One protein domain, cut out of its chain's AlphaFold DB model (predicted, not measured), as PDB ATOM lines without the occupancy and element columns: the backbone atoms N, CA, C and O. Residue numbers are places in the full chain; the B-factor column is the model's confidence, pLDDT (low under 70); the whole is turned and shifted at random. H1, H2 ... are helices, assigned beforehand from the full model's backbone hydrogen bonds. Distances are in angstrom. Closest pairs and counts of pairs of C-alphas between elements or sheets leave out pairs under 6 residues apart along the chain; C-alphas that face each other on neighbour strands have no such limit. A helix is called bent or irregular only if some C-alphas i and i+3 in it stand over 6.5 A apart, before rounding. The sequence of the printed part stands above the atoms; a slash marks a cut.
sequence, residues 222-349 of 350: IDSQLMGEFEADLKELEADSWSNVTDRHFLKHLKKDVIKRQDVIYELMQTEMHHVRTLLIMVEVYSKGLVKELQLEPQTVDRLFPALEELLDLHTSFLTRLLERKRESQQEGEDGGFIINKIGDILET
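AT A GLANCE: This is residues 222 to 349 of the 350 residues of a protein of Salmo salar (UniProt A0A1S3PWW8). A long helical spine, H4, has a second long helix, H6, folded back along it at a slant, with the short H5 at the turn between them. H1 lies along another side of H4, and the short H2 and H3 sit at the beginning of H4, the end away from H5; H7 only just packs on H6 after a long link without a named element. The printed part has 128 residues with seven named helices, H1 to H7 in order, and no named strand; the class is all helix. It is loose, with a radius of gyration of the C-alphas of 18.0 A, and elongated, spanning 59 by 31 by 22 A.

IN THESE COORDINATES: H1 is residues 222 to 236, 18.7 A long, and begins at C-alpha 222 at (104.766, 149.980, 159.263). It is irregular: C-alphas 226 and 229 are 9.0 A apart. H2 is residues 242 to 245 and H3 residues 250 to 253. H4, residues 256 to 292, is the longest at 52.2 A, from C-alpha 256 at (84.761, 130.294, 186.740). It is neither bent nor irregular, but only just: C-alphas 284 and 287 are 6.4 A apart. H5 is residues 298 to 304, H6 residues 308 to 331, 34.4 A long, and H7 residues 344 to 347, ending at C-alpha 347 at (92.261, 122.033, 166.067).

HOW THE PARTS SIT: H4 is the hub, touching four helices. H1 touches residues 270 to 284 of H4, opposite ways at a shallow tilt of 11 degrees; the closest C-alphas, of Met 227 and Arg 277, are 6.8 A apart. H2 touches residues 259 to 266 of H4, closest at the C-alphas of Trp 242 and Asp 263, 4.9 A. H4 and H5 form a helical hairpin at a steep tilt of 41 degrees, closest at the C-alphas of Ser 287 and Val 301, 6.4 A. H6 touches residues 269 to 283 of H4, opposite ways at a shallow tilt of 34.5 degrees, only just short of steep; the closest C-alphas, of Leu 279 and Leu 312, are 5.9 A apart. H6 and H7 only just touch, with 3 pairs of C-alphas within 8 A, the closest those of Arg 321 and Ile 346, 7.0 A. H3 and H4 are close but not clearly touching, at 7.6 A between the C-alphas of Leu 251 and Ile 259. In H6 every O i to N i+4 pair is within hydrogen-bond range; the counts are 6 of 11 in H1, 30 of 33 in H4 and 2 of 3 in H5, while H2, H3 and H7 are too short for such a pair.

THE WHOLE: The C-alphas farthest apart, of His 253 and Gln 295, are 59.4 A apart. Residues 252 to 257 stand free. The printed part has no cut. The link from H6 to H7, residues 332 to 343, is long; the other links are tight. Mean pLDDT of the printed part is 93.4, and residues 334 to 336 are under 70.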
ATOM      1  N   ILE A 222     104.272 151.092 160.083       77.12
ATOM      2  CA  ILE A 222     104.766 149.980 159.263       77.12
ATOM      3  C   ILE A 222     104.018 148.692 159.627       77.12
ATOM      4  O   ILE A 222     103.676 147.919 158.733       77.12
ATOM      5  N   ASP A 223     103.707 148.484 160.908       81.19
ATOM      6  CA  ASP A 223     102.991 147.303 161.391       81.19
ATOM      7  C   ASP A 223     101.521 147.279 160.944       81.19
ATOM      8  O   ASP A 223     101.080 146.280 160.378       81.19
ATOM      9  N   SER A 224     100.801 148.404 161.044       84.94
ATOM     10  CA  SER A 224      99.473 148.584 160.431       84.94
ATOM     11  C   SER A 224      99.478 148.209 158.943       84.94
ATOM     12  O   SER A 224      98.612 147.467 158.474       84.94
ATOM     13  N   GLN A 225     100.477 148.683 158.185       87.00
ATOM     14  CA  GLN A 225     100.593 148.371 156.759       87.00
ATOM     15  C   GLN A 225     100.933 146.891 156.496       87.00
ATOM     16  O   GLN A 225     100.519 146.352 155.466       87.00
ATOM     17  N   LEU A 226     101.677 146.248 157.397       90.62
ATOM     18  CA  LEU A 226     102.058 144.840 157.309       90.62
ATOM     19  C   LEU A 226     100.891 143.900 157.634       90.62
ATOM     20  O   LEU A 226     100.677 142.922 156.919       90.62
ATOM     21  N   MET A 227     100.136 144.203 158.692       92.38
ATOM     22  CA  MET A 227      99.015 143.387 159.167       92.38
ATOM     23  C   MET A 227      97.773 143.528 158.280       92.38
ATOM     24  O   MET A 227      97.038 142.557 158.103       92.38
ATOM     25  N   GLY A 228      97.556 144.699 157.671       91.38
ATOM     26  CA  GLY A 228      96.606 144.885 156.571       91.38
ATOM     27  C   GLY A 228      95.175 144.460 156.914       91.38
ATOM     28  O   GLY A 228      94.484 145.139 157.665       91.38
ATOM     29  N   GLU A 229      94.704 143.338 156.360       89.19
ATOM     30  CA  GLU A 229      93.349 142.836 156.648       89.19
ATOM     31  C   GLU A 229      93.168 142.326 158.089       89.19
ATOM     32  O   GLU A 229      92.041 142.314 158.586       89.19
ATOM     33  N   PHE A 230      94.260 142.009 158.791       92.75
ATOM     34  CA  PHE A 230      94.257 141.631 160.207       92.75
ATOM     35  C   PHE A 230      94.406 142.814 161.177       92.75
ATOM     36  O   PHE A 230      94.285 142.597 162.377       92.75
ATOM     37  N   GLU A 231      94.621 144.057 160.714       93.62
ATOM     38  CA  GLU A 231      94.803 145.237 161.589       93.62
ATOM     39  C   GLU A 231      93.634 145.415 162.582       93.62
ATOM     40  O   GLU A 231      93.836 145.652 163.774       93.62
ATOM     41  N   ALA A 232      92.396 145.238 162.108       91.75
ATOM     42  CA  ALA A 232      91.200 145.340 162.943       91.75
ATOM     43  C   ALA A 232      91.074 144.176 163.945       91.75
ATOM     44  O   ALA A 232      90.780 144.405 165.118       91.75
ATOM     45  N   ASP A 233      91.329 142.938 163.508       93.62
ATOM     46  CA  ASP A 233      91.268 141.760 164.382       93.62
ATOM     47  C   ASP A 233      92.398 141.772 165.431       93.62
ATOM     48  O   ASP A 233      92.149 141.401 166.575       93.62
ATOM     49  N   LEU A 234      93.602 142.256 165.090       92.38
ATOM     50  CA  LEU A 234      94.715 142.470 166.025       92.38
ATOM     51  C   LEU A 234      94.309 143.445 167.139       92.38
ATOM     52  O   LEU A 234      94.537 143.168 168.313       92.38
ATOM     53  N   LYS A 235      93.631 144.542 166.786       91.50
ATOM     54  CA  LYS A 235      93.133 145.527 167.754       91.50
ATOM     55  C   LYS A 235      92.005 144.998 168.647       91.50
ATOM     56  O   LYS A 235      91.928 145.345 169.821       91.50
ATOM     57  N   GLU A 236      91.148 144.115 168.138       91.19
ATOM     58  CA  GLU A 236      90.172 143.394 168.974       91.19
ATOM     59  C   GLU A 236      90.815 142.318 169.883       91.19
ATOM     60  O   GLU A 236      90.159 141.788 170.785       91.19
ATOM     61  N   LEU A 237      92.093 141.991 169.661       93.06
ATOM     62  CA  LEU A 237      92.897 141.064 170.462       93.06
ATOM     63  C   LEU A 237      93.935 141.778 171.366       93.06
ATOM     64  O   LEU A 237      94.765 141.104 171.965       93.06
ATOM     65  N   GLU A 238      93.876 143.111 171.492       91.62
ATOM     66  CA  GLU A 238      94.842 143.946 172.242       91.62
ATOM     67  C   GLU A 238      94.792 143.750 173.776       91.62
ATOM     68  O   GLU A 238      95.759 144.044 174.475       91.62
ATOM     69  N   ALA A 239      93.673 143.276 174.333       92.88
ATOM     70  CA  ALA A 239      93.500 143.146 175.782       92.88
ATOM     71  C   ALA A 239      94.159 141.873 176.347       92.88
ATOM     72  O   ALA A 239      94.125 140.825 175.715       92.88
ATOM     73  N   ASP A 240      94.649 141.910 177.593       92.31
ATOM     74  CA  ASP A 240      95.350 140.760 178.205       92.31
ATOM     75  C   ASP A 240      94.513 139.463 178.281       92.31
ATOM     76  O   ASP A 240      95.065 138.366 178.356       92.31
ATOM     77  N   SER A 241      93.177 139.561 178.322       94.00
ATOM     78  CA  SER A 241      92.282 138.412 178.502       94.00
ATOM     79  C   SER A 241      90.887 138.631 177.911       94.00
ATOM     80  O   SER A 241      90.394 139.756 177.805       94.00
ATOM     81  N   TRP A 242      90.185 137.533 177.610       95.25
ATOM     82  CA  TRP A 242      88.786 137.567 177.169       95.25
ATOM     83  C   TRP A 242      87.869 138.211 178.224       95.25
ATOM     84  O   TRP A 242      86.942 138.964 177.906       95.25
ATOM     85  N   SER A 243      88.174 137.960 179.498       91.31
ATOM     86  CA  SER A 243      87.524 138.577 180.656       91.31
ATOM     87  C   SER A 243      87.781 140.086 180.819       91.31
ATOM     88  O   SER A 243      87.057 140.723 181.585       91.31
ATOM     89  N   ASN A 244      88.738 140.676 180.092       91.56
ATOM     90  CA  ASN A 244      88.923 142.131 180.000       91.56
ATOM     91  C   ASN A 244      88.151 142.755 178.818       91.56
ATOM     92  O   ASN A 244      87.750 143.913 178.910       91.56
ATOM     93  N   VAL A 245      87.905 141.999 177.738       89.56
ATOM     94  CA  VAL A 245      87.084 142.435 176.583       89.56
ATOM     95  C   VAL A 245      85.583 142.418 176.904       89.56
ATOM     96  O   VAL A 245      84.819 143.225 176.380       89.56
ATOM     97  N   THR A 246      85.153 141.481 177.750       89.88
ATOM     98  CA  THR A 246      83.732 141.170 177.982       89.88
ATOM     99  C   THR A 246      83.135 141.959 179.152       89.88
ATOM    100  O   THR A 246      83.797 142.184 180.166       89.88
ATOM    101  N   ASP A 247      81.859 142.348 179.058       89.88
ATOM    102  CA  ASP A 247      81.221 143.166 180.095       89.88
ATOM    103  C   ASP A 247      81.116 142.487 181.484       89.88
ATOM    104  O   ASP A 247      80.884 141.285 181.655       89.88
ATOM    105  N   ARG A 248      81.241 143.319 182.524       88.69
ATOM    106  CA  ARG A 248      81.281 142.931 183.938       88.69
ATOM    107  C   ARG A 248      79.910 142.622 184.546       88.69
ATOM    108  O   ARG A 248      79.864 142.191 185.701       88.69
ATOM    109  N   HIS A 249      78.804 142.863 183.846       88.62
ATOM    110  CA  HIS A 249      77.500 142.286 184.161       88.62
ATOM    111  C   HIS A 249      77.449 140.843 183.650       88.62
ATOM    112  O   HIS A 249      77.319 139.929 184.465       88.62
ATOM    113  N   PHE A 250      77.694 140.628 182.351       89.88
ATOM    114  CA  PHE A 250      77.722 139.306 181.709       89.88
ATOM    115  C   PHE A 250      78.616 138.304 182.462       89.88
ATOM    116  O   PHE A 250      78.162 137.230 182.865       89.88
ATOM    117  N   LEU A 251      79.856 138.695 182.781       91.00
ATOM    118  CA  LEU A 251      80.821 137.856 183.506       91.00
ATOM    119  C   LEU A 251      80.340 137.368 184.888       91.00
ATOM    120  O   LEU A 251      80.784 136.315 185.340       91.00
ATOM    121  N   LYS A 252      79.425 138.077 185.569       91.00
ATOM    122  CA  LYS A 252      78.883 137.643 186.879       91.00
ATOM    123  C   LYS A 252      77.926 136.458 186.768       91.00
ATOM    124  O   LYS A 252      77.719 135.762 187.760       91.00
ATOM    125  N   HIS A 253      77.339 136.243 185.593       90.19
ATOM    126  CA  HIS A 253      76.416 135.139 185.334       90.19
ATOM    127  C   HIS A 253      77.138 133.862 184.874       90.19
ATOM    128  O   HIS A 253      76.523 132.797 184.811       90.19
ATOM    129  N   LEU A 254      78.446 133.938 184.598       92.56
ATOM    130  CA  LEU A 254      79.250 132.802 184.159       92.56
ATOM    131  C   LEU A 254      79.945 132.079 185.316       92.56
ATOM    132  O   LEU A 254      80.314 132.655 186.339       92.56
ATOM    133  N   LYS A 255      80.176 130.780 185.117       95.81
ATOM    134  CA  LYS A 255      80.983 129.968 186.030       95.81
ATOM    135  C   LYS A 255      82.477 130.194 185.770       95.81
ATOM    136  O   LYS A 255      82.890 130.456 184.640       95.81
ATOM    137  N   LYS A 256      83.307 130.041 186.808       96.06
ATOM    138  CA  LYS A 256      84.761 130.294 186.740       96.06
ATOM    139  C   LYS A 256      85.499 129.387 185.745       96.06
ATOM    140  O   LYS A 256      86.477 129.818 185.146       96.06
ATOM    141  N   ASP A 257      85.029 128.156 185.567       96.94
ATOM    142  CA  ASP A 257      85.510 127.197 184.568       96.94
ATOM    143  C   ASP A 257      85.222 127.657 183.130       96.94
ATOM    144  O   ASP A 257      86.094 127.545 182.271       96.94
ATOM    145  N   VAL A 258      84.046 128.246 182.884       96.19
ATOM    146  CA  VAL A 258      83.687 128.818 181.575       96.19
ATOM    147  C   VAL A 258      84.562 130.030 181.263       96.19
ATOM    148  O   VAL A 258      85.136 130.076 180.180       96.19
ATOM    149  N   ILE A 259      84.718 130.959 182.216       95.81
ATOM    150  CA  ILE A 259      85.567 132.154 182.052       95.81
ATOM    151  C   ILE A 259      87.008 131.734 181.733       95.81
ATOM    152  O   ILE A 259      87.506 132.067 180.662       95.81
ATOM    153  N   LYS A 260      87.626 130.888 182.575       97.31
ATOM    154  CA  LYS A 260      88.998 130.404 182.349       97.31
ATOM    155  C   LYS A 260      89.156 129.691 180.999       97.31
ATOM    156  O   LYS A 260      90.209 129.785 180.377       97.31
ATOM    157  N   ARG A 261      88.133 128.964 180.535       97.69
ATOM    158  CA  ARG A 261      88.160 128.321 179.215       97.69
ATOM    159  C   ARG A 261      88.120 129.338 178.071       97.69
ATOM    160  O   ARG A 261      88.805 129.111 177.081       97.69
ATOM    161  N   GLN A 262      87.345 130.418 178.182       97.44
ATOM    162  CA  GLN A 262      87.360 131.483 177.173       97.44
ATOM    163  C   GLN A 262      88.686 132.255 177.194       97.44
ATOM    164  O   GLN A 262      89.240 132.492 176.127       97.44
ATOM    165  N   ASP A 263      89.244 132.552 178.376       97.00
ATOM    166  CA  ASP A 263      90.563 133.192 178.495       97.00
ATOM    167  C   ASP A 263      91.656 132.368 177.780       97.00
ATOM    168  O   ASP A 263      92.403 132.923 176.985       97.00
ATOM    169  N   VAL A 264      91.692 131.036 177.956       98.06
ATOM    170  CA  VAL A 264      92.662 130.148 177.269       98.06
ATOM    171  C   VAL A 264      92.420 130.046 175.752       98.06
ATOM    172  O   VAL A 264      93.374 129.956 174.983       98.06
ATOM    173  N   ILE A 265      91.164 130.069 175.287       97.81
ATOM    174  CA  ILE A 265      90.868 130.115 173.840       97.81
ATOM    175  C   ILE A 265      91.343 131.449 173.245       97.81
ATOM    176  O   ILE A 265      91.882 131.477 172.144       97.81
ATOM    177  N   TYR A 266      91.181 132.546 173.977       97.38
ATOM    178  CA  TYR A 266      91.600 133.880 173.562       97.38
ATOM    179  C   TYR A 266      93.129 134.061 173.610       97.38
ATOM    180  O   TYR A 266      93.688 134.682 172.713       97.38
ATOM    181  N   GLU A 267      93.818 133.435 174.570       97.94
ATOM    182  CA  GLU A 267      95.284 133.315 174.614       97.94
ATOM    183  C   GLU A 267      95.829 132.572 173.378       97.94
ATOM    184  O   GLU A 267      96.785 133.032 172.752       97.94
ATOM    185  N   LEU A 268      95.180 131.478 172.954       98.12
ATOM    186  CA  LEU A 268      95.497 130.794 171.691       98.12
ATOM    187  C   LEU A 268      95.302 131.719 170.474       98.12
ATOM    188  O   LEU A 268      96.153 131.763 169.592       98.12
ATOM    189  N   MET A 269      94.210 132.490 170.428       98.00
ATOM    190  CA  MET A 269      93.963 133.435 169.329       98.00
ATOM    191  C   MET A 269      94.986 134.576 169.283       98.00
ATOM    192  O   MET A 269      95.454 134.932 168.203       98.00
ATOM    193  N   GLN A 270      95.359 135.130 170.440       97.75
ATOM    194  CA  GLN A 270      96.421 136.131 170.545       97.75
ATOM    195  C   GLN A 270      97.775 135.570 170.113       97.75
ATOM    196  O   GLN A 270      98.467 136.197 169.315       97.75
ATOM    197  N   THR A 271      98.186 134.418 170.646       98.06
ATOM    198  CA  THR A 271      99.512 133.847 170.359       98.06
ATOM    199  C   THR A 271      99.655 133.462 168.888       98.06
ATOM    200  O   THR A 271     100.697 133.736 168.295       98.06
ATOM    201  N   GLU A 272      98.590 132.957 168.264       98.31
ATOM    202  CA  GLU A 272      98.541 132.697 166.825       98.31
ATOM    203  C   GLU A 272      98.609 133.993 165.989       98.31
ATOM    204  O   GLU A 272      99.397 134.076 165.048       98.31
ATOM    205  N   MET A 273      97.872 135.048 166.368       97.75
ATOM    206  CA  MET A 273      97.957 136.374 165.730       97.75
ATOM    207  C   MET A 273      99.388 136.943 165.782       97.75
ATOM    208  O   MET A 273      99.918 137.416 164.775       97.75
ATOM    209  N   HIS A 274     100.054 136.845 166.937       96.88
ATOM    210  CA  HIS A 274     101.453 137.253 167.100       96.88
ATOM    211  C   HIS A 274     102.425 136.370 166.299       96.88
ATOM    212  O   HIS A 274     103.449 136.866 165.815       96.88
ATOM    213  N   HIS A 275     102.123 135.081 166.118       98.00
ATOM    214  CA  HIS A 275     102.933 134.204 165.280       98.00
ATOM    215  C   HIS A 275     102.810 134.568 163.794       98.00
ATOM    216  O   HIS A 275     103.834 134.799 163.152       98.00
ATOM    217  N   VAL A 276     101.590 134.748 163.273       98.00
ATOM    218  CA  VAL A 276     101.351 135.224 161.895       98.00
ATOM    219  C   VAL A 276     102.020 136.582 161.652       98.00
ATOM    220  O   VAL A 276     102.736 136.729 160.662       98.00
ATOM    221  N   ARG A 277     101.912 137.537 162.591       96.62
ATOM    222  CA  ARG A 277     102.660 138.813 162.555       96.62
ATOM    223  C   ARG A 277     104.173 138.595 162.436       96.62
ATOM    224  O   ARG A 277     104.828 139.222 161.608       96.62
ATOM    225  N   THR A 278     104.736 137.670 163.214       97.38
ATOM    226  CA  THR A 278     106.173 137.343 163.174       97.38
ATOM    227  C   THR A 278     106.586 136.754 161.818       97.38
ATOM    228  O   THR A 278     107.597 137.169 161.250       97.38
ATOM    229  N   LEU A 279     105.791 135.837 161.259       97.75
ATOM    230  CA  LEU A 279     106.030 135.253 159.934       97.75
ATOM    231  C   LEU A 279     105.916 136.309 158.818       97.75
ATOM    232  O   LEU A 279     106.749 136.329 157.910       97.75
ATOM    233  N   LEU A 280     104.963 137.242 158.915       96.69
ATOM    234  CA  LEU A 280     104.843 138.386 158.005       96.69
ATOM    235  C   LEU A 280     106.084 139.295 158.053       96.69
ATOM    236  O   LEU A 280     106.594 139.665 156.996       96.69
ATOM    237  N   ILE A 281     106.637 139.590 159.237       96.06
ATOM    238  CA  ILE A 281     107.907 140.335 159.368       96.06
ATOM    239  C   ILE A 281     109.057 139.561 158.696       96.06
ATOM    240  O   ILE A 281     109.861 140.142 157.960       96.06
ATOM    241  N   MET A 282     109.130 138.239 158.895       97.38
ATOM    242  CA  MET A 282     110.143 137.391 158.253       97.38
ATOM    243  C   MET A 282     110.034 137.390 156.720       97.38
ATOM    244  O   MET A 282     111.067 137.406 156.049       97.38
ATOM    245  N   VAL A 283     108.824 137.422 156.151       95.31
ATOM    246  CA  VAL A 283     108.606 137.483 154.694       95.31
ATOM    247  C   VAL A 283     108.840 138.892 154.140       95.31
ATOM    248  O   VAL A 283     109.686 139.081 153.259       95.31
ATOM    249  N   GLU A 284     108.092 139.886 154.617       94.56
ATOM    250  CA  GLU A 284     108.014 141.211 153.989       94.56
ATOM    251  C   GLU A 284     109.221 142.101 154.289       94.56
ATOM    252  O   GLU A 284     109.657 142.844 153.403       94.56
ATOM    253  N   VAL A 285     109.782 142.004 155.500       93.75
ATOM    254  CA  VAL A 285     110.944 142.797 155.920       93.75
ATOM    255  C   VAL A 285     112.231 142.026 155.640       93.75
ATOM    256  O   VAL A 285     113.025 142.442 154.798       93.75
ATOM    257  N   TYR A 286     112.440 140.877 156.291       96.12
ATOM    258  CA  TYR A 286     113.735 140.192 156.229       96.12
ATOM    259  C   TYR A 286     113.984 139.484 154.891       96.12
ATOM    260  O   TYR A 286     114.928 139.841 154.188       96.12
ATOM    261  N   SER A 287     113.154 138.514 154.497       96.06
ATOM    262  CA  SER A 287     113.354 137.736 153.263       96.06
ATOM    263  C   SER A 287     113.397 138.640 152.025       96.06
ATOM    264  O   SER A 287     114.365 138.622 151.256       96.06
ATOM    265  N   LYS A 288     112.408 139.532 151.869       94.62
ATOM    266  CA  LYS A 288     112.389 140.489 150.754       94.62
ATOM    267  C   LYS A 288     113.497 141.545 150.843       94.62
ATOM    268  O   LYS A 288     113.994 141.932 149.787       94.62
ATOM    269  N   GLY A 289     113.921 141.982 152.030       95.94
ATOM    270  CA  GLY A 289     115.065 142.888 152.204       95.94
ATOM    271  C   GLY A 289     116.387 142.254 151.757       95.94
ATOM    272  O   GLY A 289     117.106 142.830 150.938       95.94
ATOM    273  N   LEU A 290     116.664 141.015 152.188       97.38
ATOM    274  CA  LEU A 290     117.856 140.255 151.785       97.38
ATOM    275  C   LEU A 290     117.964 140.099 150.257       97.38
ATOM    276  O   LEU A 290     119.051 140.260 149.703       97.38
ATOM    277  N   VAL A 291     116.849 139.830 149.568       96.56
ATOM    278  CA  VAL A 291     116.826 139.691 148.098       96.56
ATOM    279  C   VAL A 291     116.903 141.044 147.376       96.56
ATOM    280  O   VAL A 291     117.568 141.144 146.345       96.56
ATOM    281  N   LYS A 292     116.228 142.094 147.866       95.88
ATOM    282  CA  LYS A 292     116.144 143.398 147.173       95.88
ATOM    283  C   LYS A 292     117.369 144.285 147.391       95.88
ATOM    284  O   LYS A 292     117.838 144.907 146.443       95.88
ATOM    285  N   GLU A 293     117.842 144.383 148.630       95.81
ATOM    286  CA  GLU A 293     118.826 145.388 149.052       95.81
ATOM    287  C   GLU A 293     120.232 144.794 149.086       95.81
ATOM    288  O   GLU A 293     121.155 145.328 148.470       95.81
ATOM    289  N   LEU A 294     120.376 143.634 149.735       95.19
ATOM    290  CA  LEU A 294     121.649 142.913 149.823       95.19
ATOM    291  C   LEU A 294     121.901 141.973 148.632       95.19
ATOM    292  O   LEU A 294     122.995 141.423 148.517       95.19
ATOM    293  N   GLN A 295     120.920 141.812 147.735       95.69
ATOM    294  CA  GLN A 295     121.013 141.010 146.506       95.69
ATOM    295  C   GLN A 295     121.436 139.548 146.753       95.69
ATOM    296  O   GLN A 295     122.151 138.952 145.945       95.69
ATOM    297  N   LEU A 296     120.986 138.947 147.863       96.50
ATOM    298  CA  LEU A 296     121.186 137.518 148.102       96.50
ATOM    299  C   LEU A 296     120.420 136.691 147.061       96.50
ATOM    300  O   LEU A 296     119.240 136.927 146.797       96.50
ATOM    301  N   GLU A 297     121.083 135.659 146.536       96.88
ATOM    302  CA  GLU A 297     120.434 134.619 145.738       96.88
ATOM    303  C   GLU A 297     119.245 134.009 146.508       96.88
ATOM    304  O   GLU A 297     119.418 133.623 147.672       96.88
ATOM    305  N   PRO A 298     118.058 133.839 145.888       93.44
ATOM    306  CA  PRO A 298     116.892 133.259 146.558       93.44
ATOM    307  C   PRO A 298     117.170 131.880 147.172       93.44
ATOM    308  O   PRO A 298     116.687 131.581 148.257       93.44
ATOM    309  N   GLN A 299     118.037 131.079 146.538       95.56
ATOM    310  CA  GLN A 299     118.486 129.766 147.029       95.56
ATOM    311  C   GLN A 299     119.319 129.823 148.322       95.56
ATOM    312  O   GLN A 299     119.602 128.780 148.911       95.56
ATOM    313  N   THR A 300     119.779 131.008 148.726       96.38
ATOM    314  CA  THR A 300     120.459 131.253 150.005       96.38
ATOM    315  C   THR A 300     119.456 131.719 151.054       96.38
ATOM    316  O   THR A 300     119.531 131.273 152.194       96.38
ATOM    317  N   VAL A 301     118.486 132.557 150.674       96.56
ATOM    318  CA  VAL A 301     117.421 133.027 151.577       96.56
ATOM    319  C   VAL A 301     116.483 131.881 151.977       96.56
ATOM    320  O   VAL A 301     116.180 131.733 153.154       96.56
ATOM    321  N   ASP A 302     116.152 130.987 151.044       95.06
ATOM    322  CA  ASP A 302     115.429 129.725 151.285       95.06
ATOM    323  C   ASP A 302     116.133 128.805 152.310       95.06
ATOM    324  O   ASP A 302     115.491 128.104 153.082       95.06
ATOM    325  N   ARG A 303     117.470 128.863 152.413       96.50
ATOM    326  CA  ARG A 303     118.236 128.113 153.433       96.50
ATOM    327  C   ARG A 303     118.257 128.788 154.804       96.50
ATOM    328  O   ARG A 303     118.578 128.126 155.787       96.50
ATOM    329  N   LEU A 304     117.980 130.090 154.865       97.12
ATOM    330  CA  LEU A 304     117.840 130.845 156.114       97.12
ATOM    331  C   LEU A 304     116.412 130.736 156.661       97.12
ATOM    332  O   LEU A 304     116.228 130.657 157.873       97.12
ATOM    333  N   PHE A 305     115.422 130.702 155.766       96.88
ATOM    334  CA  PHE A 305     113.996 130.676 156.081       96.88
ATOM    335  C   PHE A 305     113.265 129.533 155.338       96.88
ATOM    336  O   PHE A 305     112.384 129.798 154.515       96.88
ATOM    337  N   PRO A 306     113.630 128.260 155.590       95.50
ATOM    338  CA  PRO A 306     113.069 127.119 154.869       95.50
ATOM    339  C   PRO A 306     111.560 126.996 155.094       95.50
ATOM    340  O   PRO A 306     111.090 127.083 156.227       95.50
ATOM    341  N   ALA A 307     110.816 126.772 154.006       95.31
ATOM    342  CA  ALA A 307     109.353 126.632 153.987       95.31
ATOM    343  C   ALA A 307     108.563 127.815 154.601       95.31
ATOM    344  O   ALA A 307     107.398 127.657 154.963       95.31
ATOM    345  N   LEU A 308     109.155 129.016 154.693       96.50
ATOM    346  CA  LEU A 308     108.522 130.179 155.333       96.50
ATOM    347  C   LEU A 308     107.186 130.595 154.684       96.50
ATOM    348  O   LEU A 308     106.265 130.975 155.400       96.50
ATOM    349  N   GLU A 309     107.062 130.509 153.353       94.06
ATOM    350  CA  GLU A 309     105.799 130.809 152.654       94.06
ATOM    351  C   GLU A 309     104.706 129.773 152.990       94.06
ATOM    352  O   GLU A 309     103.577 130.149 153.291       94.06
ATOM    353  N   GLU A 310     105.050 128.481 153.029       96.69
ATOM    354  CA  GLU A 310     104.120 127.391 153.371       96.69
ATOM    355  C   GLU A 310     103.675 127.452 154.843       96.69
ATOM    356  O   GLU A 310     102.505 127.222 155.156       96.69
ATOM    357  N   LEU A 311     104.592 127.815 155.747       97.75
ATOM    358  CA  LEU A 311     104.308 128.016 157.167       97.75
ATOM    359  C   LEU A 311     103.379 129.223 157.391       97.75
ATOM    360  O   LEU A 311     102.432 129.130 158.172       97.75
ATOM    361  N   LEU A 312     103.612 130.333 156.682       97.25
ATOM    362  CA  LEU A 312     102.739 131.508 156.732       97.25
ATOM    363  C   LEU A 312     101.331 131.189 156.208       97.25
ATOM    364  O   LEU A 312     100.360 131.565 156.865       97.25
ATOM    365  N   ASP A 313     101.198 130.478 155.084       97.06
ATOM    366  CA  ASP A 313      99.893 130.057 154.547       97.06
ATOM    367  C   ASP A 313      99.123 129.168 155.551       97.06
ATOM    368  O   ASP A 313      97.923 129.373 155.769       97.06
ATOM    369  N   LEU A 314      99.804 128.220 156.212       97.56
ATOM    370  CA  LEU A 314      99.204 127.322 157.210       97.56
ATOM    371  C   LEU A 314      98.655 128.085 158.427       97.56
ATOM    372  O   LEU A 314      97.491 127.903 158.797       97.56
ATOM    373  N   HIS A 315      99.474 128.950 159.028       98.00
ATOM    374  CA  HIS A 315      99.098 129.718 160.218       98.00
ATOM    375  C   HIS A 315      98.070 130.817 159.899       98.00
ATOM    376  O   HIS A 315      97.094 130.995 160.622       98.00
ATOM    377  N   THR A 316      98.170 131.472 158.737       97.25
ATOM    378  CA  THR A 316      97.148 132.432 158.273       97.25
ATOM    379  C   THR A 316      95.783 131.751 158.093       97.25
ATOM    380  O   THR A 316      94.752 132.305 158.487       97.25
ATOM    381  N   SER A 317      95.754 130.525 157.554       97.38
ATOM    382  CA  SER A 317      94.535 129.711 157.429       97.38
ATOM    383  C   SER A 317      93.949 129.329 158.797       97.38
ATOM    384  O   SER A 317      92.740 129.455 159.018       97.38
ATOM    385  N   PHE A 318      94.802 128.925 159.746       98.38
ATOM    386  CA  PHE A 318      94.393 128.576 161.108       98.38
ATOM    387  C   PHE A 318      93.798 129.782 161.847       98.38
ATOM    388  O   PHE A 318      92.647 129.731 162.289       98.38
ATOM    389  N   LEU A 319      94.536 130.897 161.885       98.00
ATOM    390  CA  LEU A 319      94.107 132.170 162.460       98.00
ATOM    391  C   LEU A 319      92.765 132.635 161.883       98.00
ATOM    392  O   LEU A 319      91.861 132.997 162.636       98.00
ATOM    393  N   THR A 320      92.602 132.566 160.558       97.25
ATOM    394  CA  THR A 320      91.348 132.934 159.879       97.25
ATOM    395  C   THR A 320      90.161 132.154 160.443       97.25
ATOM    396  O   THR A 320      89.151 132.765 160.791       97.25
ATOM    397  N   ARG A 321      90.292 130.834 160.625       97.69
ATOM    398  CA  ARG A 321      89.219 129.979 161.169       97.69
ATOM    399  C   ARG A 321      88.932 130.249 162.647       97.69
ATOM    400  O   ARG A 321      87.770 130.228 163.053       97.69
ATOM    401  N   LEU A 322      89.955 130.544 163.453       97.62
ATOM    402  CA  LEU A 322      89.767 130.972 164.846       97.62
ATOM    403  C   LEU A 322      88.974 132.294 164.918       97.62
ATOM    404  O   LEU A 322      88.032 132.420 165.703       97.62
ATOM    405  N   LEU A 323      89.318 133.262 164.064       96.81
ATOM    406  CA  LEU A 323      88.638 134.557 163.962       96.81
ATOM    407  C   LEU A 323      87.209 134.426 163.405       96.81
ATOM    408  O   LEU A 323      86.304 135.111 163.875       96.81
ATOM    409  N   GLU A 324      86.968 133.519 162.455       96.19
ATOM    410  CA  GLU A 324      85.615 133.151 162.015       96.19
ATOM    411  C   GLU A 324      84.784 132.609 163.183       96.19
ATOM    412  O   GLU A 324      83.716 133.152 163.453       96.19
ATOM    413  N   ARG A 325      85.306 131.648 163.957       96.25
ATOM    414  CA  ARG A 325      84.607 131.073 165.120       96.25
ATOM    415  C   ARG A 325      84.296 132.097 166.217       96.25
ATOM    416  O   ARG A 325      83.231 132.030 166.838       96.25
ATOM    417  N   LYS A 326      85.190 133.064 166.446       94.81
ATOM    418  CA  LYS A 326      84.937 134.235 167.305       94.81
ATOM    419  C   LYS A 326      83.753 135.050 166.769       94.81
ATOM    420  O   LYS A 326      82.808 135.281 167.519       94.81
ATOM    421  N   ARG A 327      83.761 135.417 165.483       93.75
ATOM    422  CA  ARG A 327      82.699 136.220 164.843       93.75
ATOM    423  C   ARG A 327      81.344 135.510 164.787       93.75
ATOM    424  O   ARG A 327      80.326 136.168 164.977       93.75
ATOM    425  N   GLU A 328      81.323 134.193 164.572       94.12
ATOM    426  CA  GLU A 328      80.128 133.347 164.717       94.12
ATOM    427  C   GLU A 328      79.565 133.477 166.143       94.12
ATOM    428  O   GLU A 328      78.425 133.894 166.339       94.12
ATOM    429  N   SER A 329      80.412 133.241 167.150       92.94
ATOM    430  CA  SER A 329      80.030 133.293 168.570       92.94
ATOM    431  C   SER A 329      79.610 134.695 169.043       92.94
ATOM    432  O   SER A 329      78.850 134.812 170.001       92.94
ATOM    433  N   GLN A 330      80.102 135.761 168.395       90.25
ATOM    434  CA  GLN A 330      79.693 137.152 168.634       90.25
ATOM    435  C   GLN A 330      78.328 137.491 168.012       90.25
ATOM    436  O   GLN A 330      77.638 138.360 168.533       90.25
ATOM    437  N   GLN A 331      77.919 136.822 166.928       85.44
ATOM    438  CA  GLN A 331      76.594 137.010 166.316       85.44
ATOM    439  C   GLN A 331      75.496 136.224 167.047       85.44
ATOM    440  O   GLN A 331      74.347 136.654 167.056       85.44
ATOM    441  N   GLU A 332      75.849 135.111 167.697       82.81
ATOM    442  CA  GLU A 332      74.964 134.369 168.611       82.81
ATOM    443  C   GLU A 332      74.809 135.041 169.997       82.81
ATOM    444  O   GLU A 332      73.980 134.614 170.801       82.81
ATOM    445  N   GLY A 333      75.614 136.066 170.305       72.31
ATOM    446  CA  GLY A 333      75.687 136.700 171.623       72.31
ATOM    447  C   GLY A 333      74.721 137.872 171.817       72.31
ATOM    448  O   GLY A 333      74.931 138.957 171.275       72.31
ATOM    449  N   GLU A 334      73.705 137.695 172.662       61.41
ATOM    450  CA  GLU A 334      72.896 138.807 173.181       61.41
ATOM    451  C   GLU A 334      73.604 139.540 174.346       61.41
ATOM    452  O   GLU A 334      74.430 138.973 175.062       61.41
ATOM    453  N   ASP A 335      73.257 140.817 174.541       63.88
ATOM    454  CA  ASP A 335      73.662 141.667 175.682       63.88
ATOM    455  C   ASP A 335      75.186 141.844 175.908       63.88
ATOM    456  O   ASP A 335      75.658 142.049 177.025       63.88
ATOM    457  N   GLY A 336      75.977 141.819 174.827       64.69
ATOM    458  CA  GLY A 336      77.369 142.301 174.828       64.69
ATOM    459  C   GLY A 336      78.437 141.303 175.292       64.69
ATOM    460  O   GLY A 336      79.570 141.709 175.558       64.69
ATOM    461  N   GLY A 337      78.112 140.010 175.370       80.75
ATOM    462  CA  GLY A 337      79.076 138.934 175.612       80.75
ATOM    463  C   GLY A 337      79.013 137.837 174.547       80.75
ATOM    464  O   GLY A 337      77.970 137.604 173.946       80.75
ATOM    465  N   PHE A 338      80.130 137.140 174.320       91.19
ATOM    466  CA  PHE A 338      80.232 136.044 173.347       91.19
ATOM    467  C   PHE A 338      80.938 134.832 173.961       91.19
ATOM    468  O   PHE A 338      81.895 134.995 174.713       91.19
ATOM    469  N   ILE A 339      80.492 133.609 173.660       93.94
ATOM    470  CA  ILE A 339      81.058 132.384 174.254       93.94
ATOM    471  C   ILE A 339      81.381 131.386 173.146       93.94
ATOM    472  O   ILE A 339      80.483 130.779 172.567       93.94
ATOM    473  N   ILE A 340      82.671 131.152 172.898       95.94
ATOM    474  CA  ILE A 340      83.122 130.139 171.943       95.94
ATOM    475  C   ILE A 340      82.843 128.759 172.543       95.94
ATOM    476  O   ILE A 340      83.586 128.250 173.392       95.94
ATOM    477  N   ASN A 341      81.731 128.147 172.140       93.94
ATOM    478  CA  ASN A 341      81.281 126.867 172.685       93.94
ATOM    479  C   ASN A 341      82.109 125.683 172.158       93.94
ATOM    480  O   ASN A 341      82.429 124.774 172.927       93.94
ATOM    481  N   LYS A 342      82.543 125.709 170.891       94.50
ATOM    482  CA  LYS A 342      83.377 124.666 170.261       94.50
ATOM    483  C   LYS A 342      84.583 125.273 169.544       94.50
ATOM    484  O   LYS A 342      84.467 126.328 168.927       94.50
ATOM    485  N   ILE A 343      85.720 124.588 169.652       96.50
ATOM    486  CA  ILE A 343      87.005 124.992 169.058       96.50
ATOM    487  C   ILE A 343      87.827 123.789 168.565       96.50
ATOM    488  O   ILE A 343      88.569 123.911 167.598       96.50
ATOM    489  N   GLY A 344      87.670 122.613 169.195       96.12
ATOM    490  CA  GLY A 344      88.416 121.394 168.859       96.12
ATOM    491  C   GLY A 344      88.228 120.920 167.418       96.12
ATOM    492  O   GLY A 344      89.168 120.410 166.833       96.12
ATOM    493  N   ASP A 345      87.076 121.200 166.807       95.94
ATOM    494  CA  ASP A 345      86.809 120.940 165.388       95.94
ATOM    495  C   ASP A 345      87.755 121.701 164.441       95.94
ATOM    496  O   ASP A 345      88.037 121.232 163.343       95.94
ATOM    497  N   ILE A 346      88.281 122.856 164.863       96.38
ATOM    498  CA  ILE A 346      89.307 123.586 164.113       96.38
ATOM    499  C   ILE A 346      90.685 122.967 164.383       96.38
ATOM    500  O   ILE A 346      91.425 122.718 163.435       96.38
ATOM    501  N   LEU A 347      90.988 122.642 165.648       95.56
ATOM    502  CA  LEU A 347      92.261 122.033 166.067       95.56
ATOM    503  C   LEU A 347      92.500 120.642 165.444       95.56
ATOM    504  O   LEU A 347      93.629 120.306 165.118       95.56
ATOM    505  N   GLU A 348      91.444 119.849 165.249       93.00
ATOM    506  CA  GLU A 348      91.482 118.515 164.622       93.00
ATOM    507  C   GLU A 348      91.705 118.553 163.096       93.00
ATOM    508  O   GLU A 348      91.878 117.505 162.479       93.00
ATOM    509  N   THR A 349      91.678 119.737 162.471       85.25
ATOM    510  CA  THR A 349      91.855 119.902 161.014       85.25
ATOM    511  C   THR A 349      93.246 120.442 160.628       85.25
ATOM    512  O   THR A 349      93.457 120.745 159.454       85.25
TER     513      THR A 349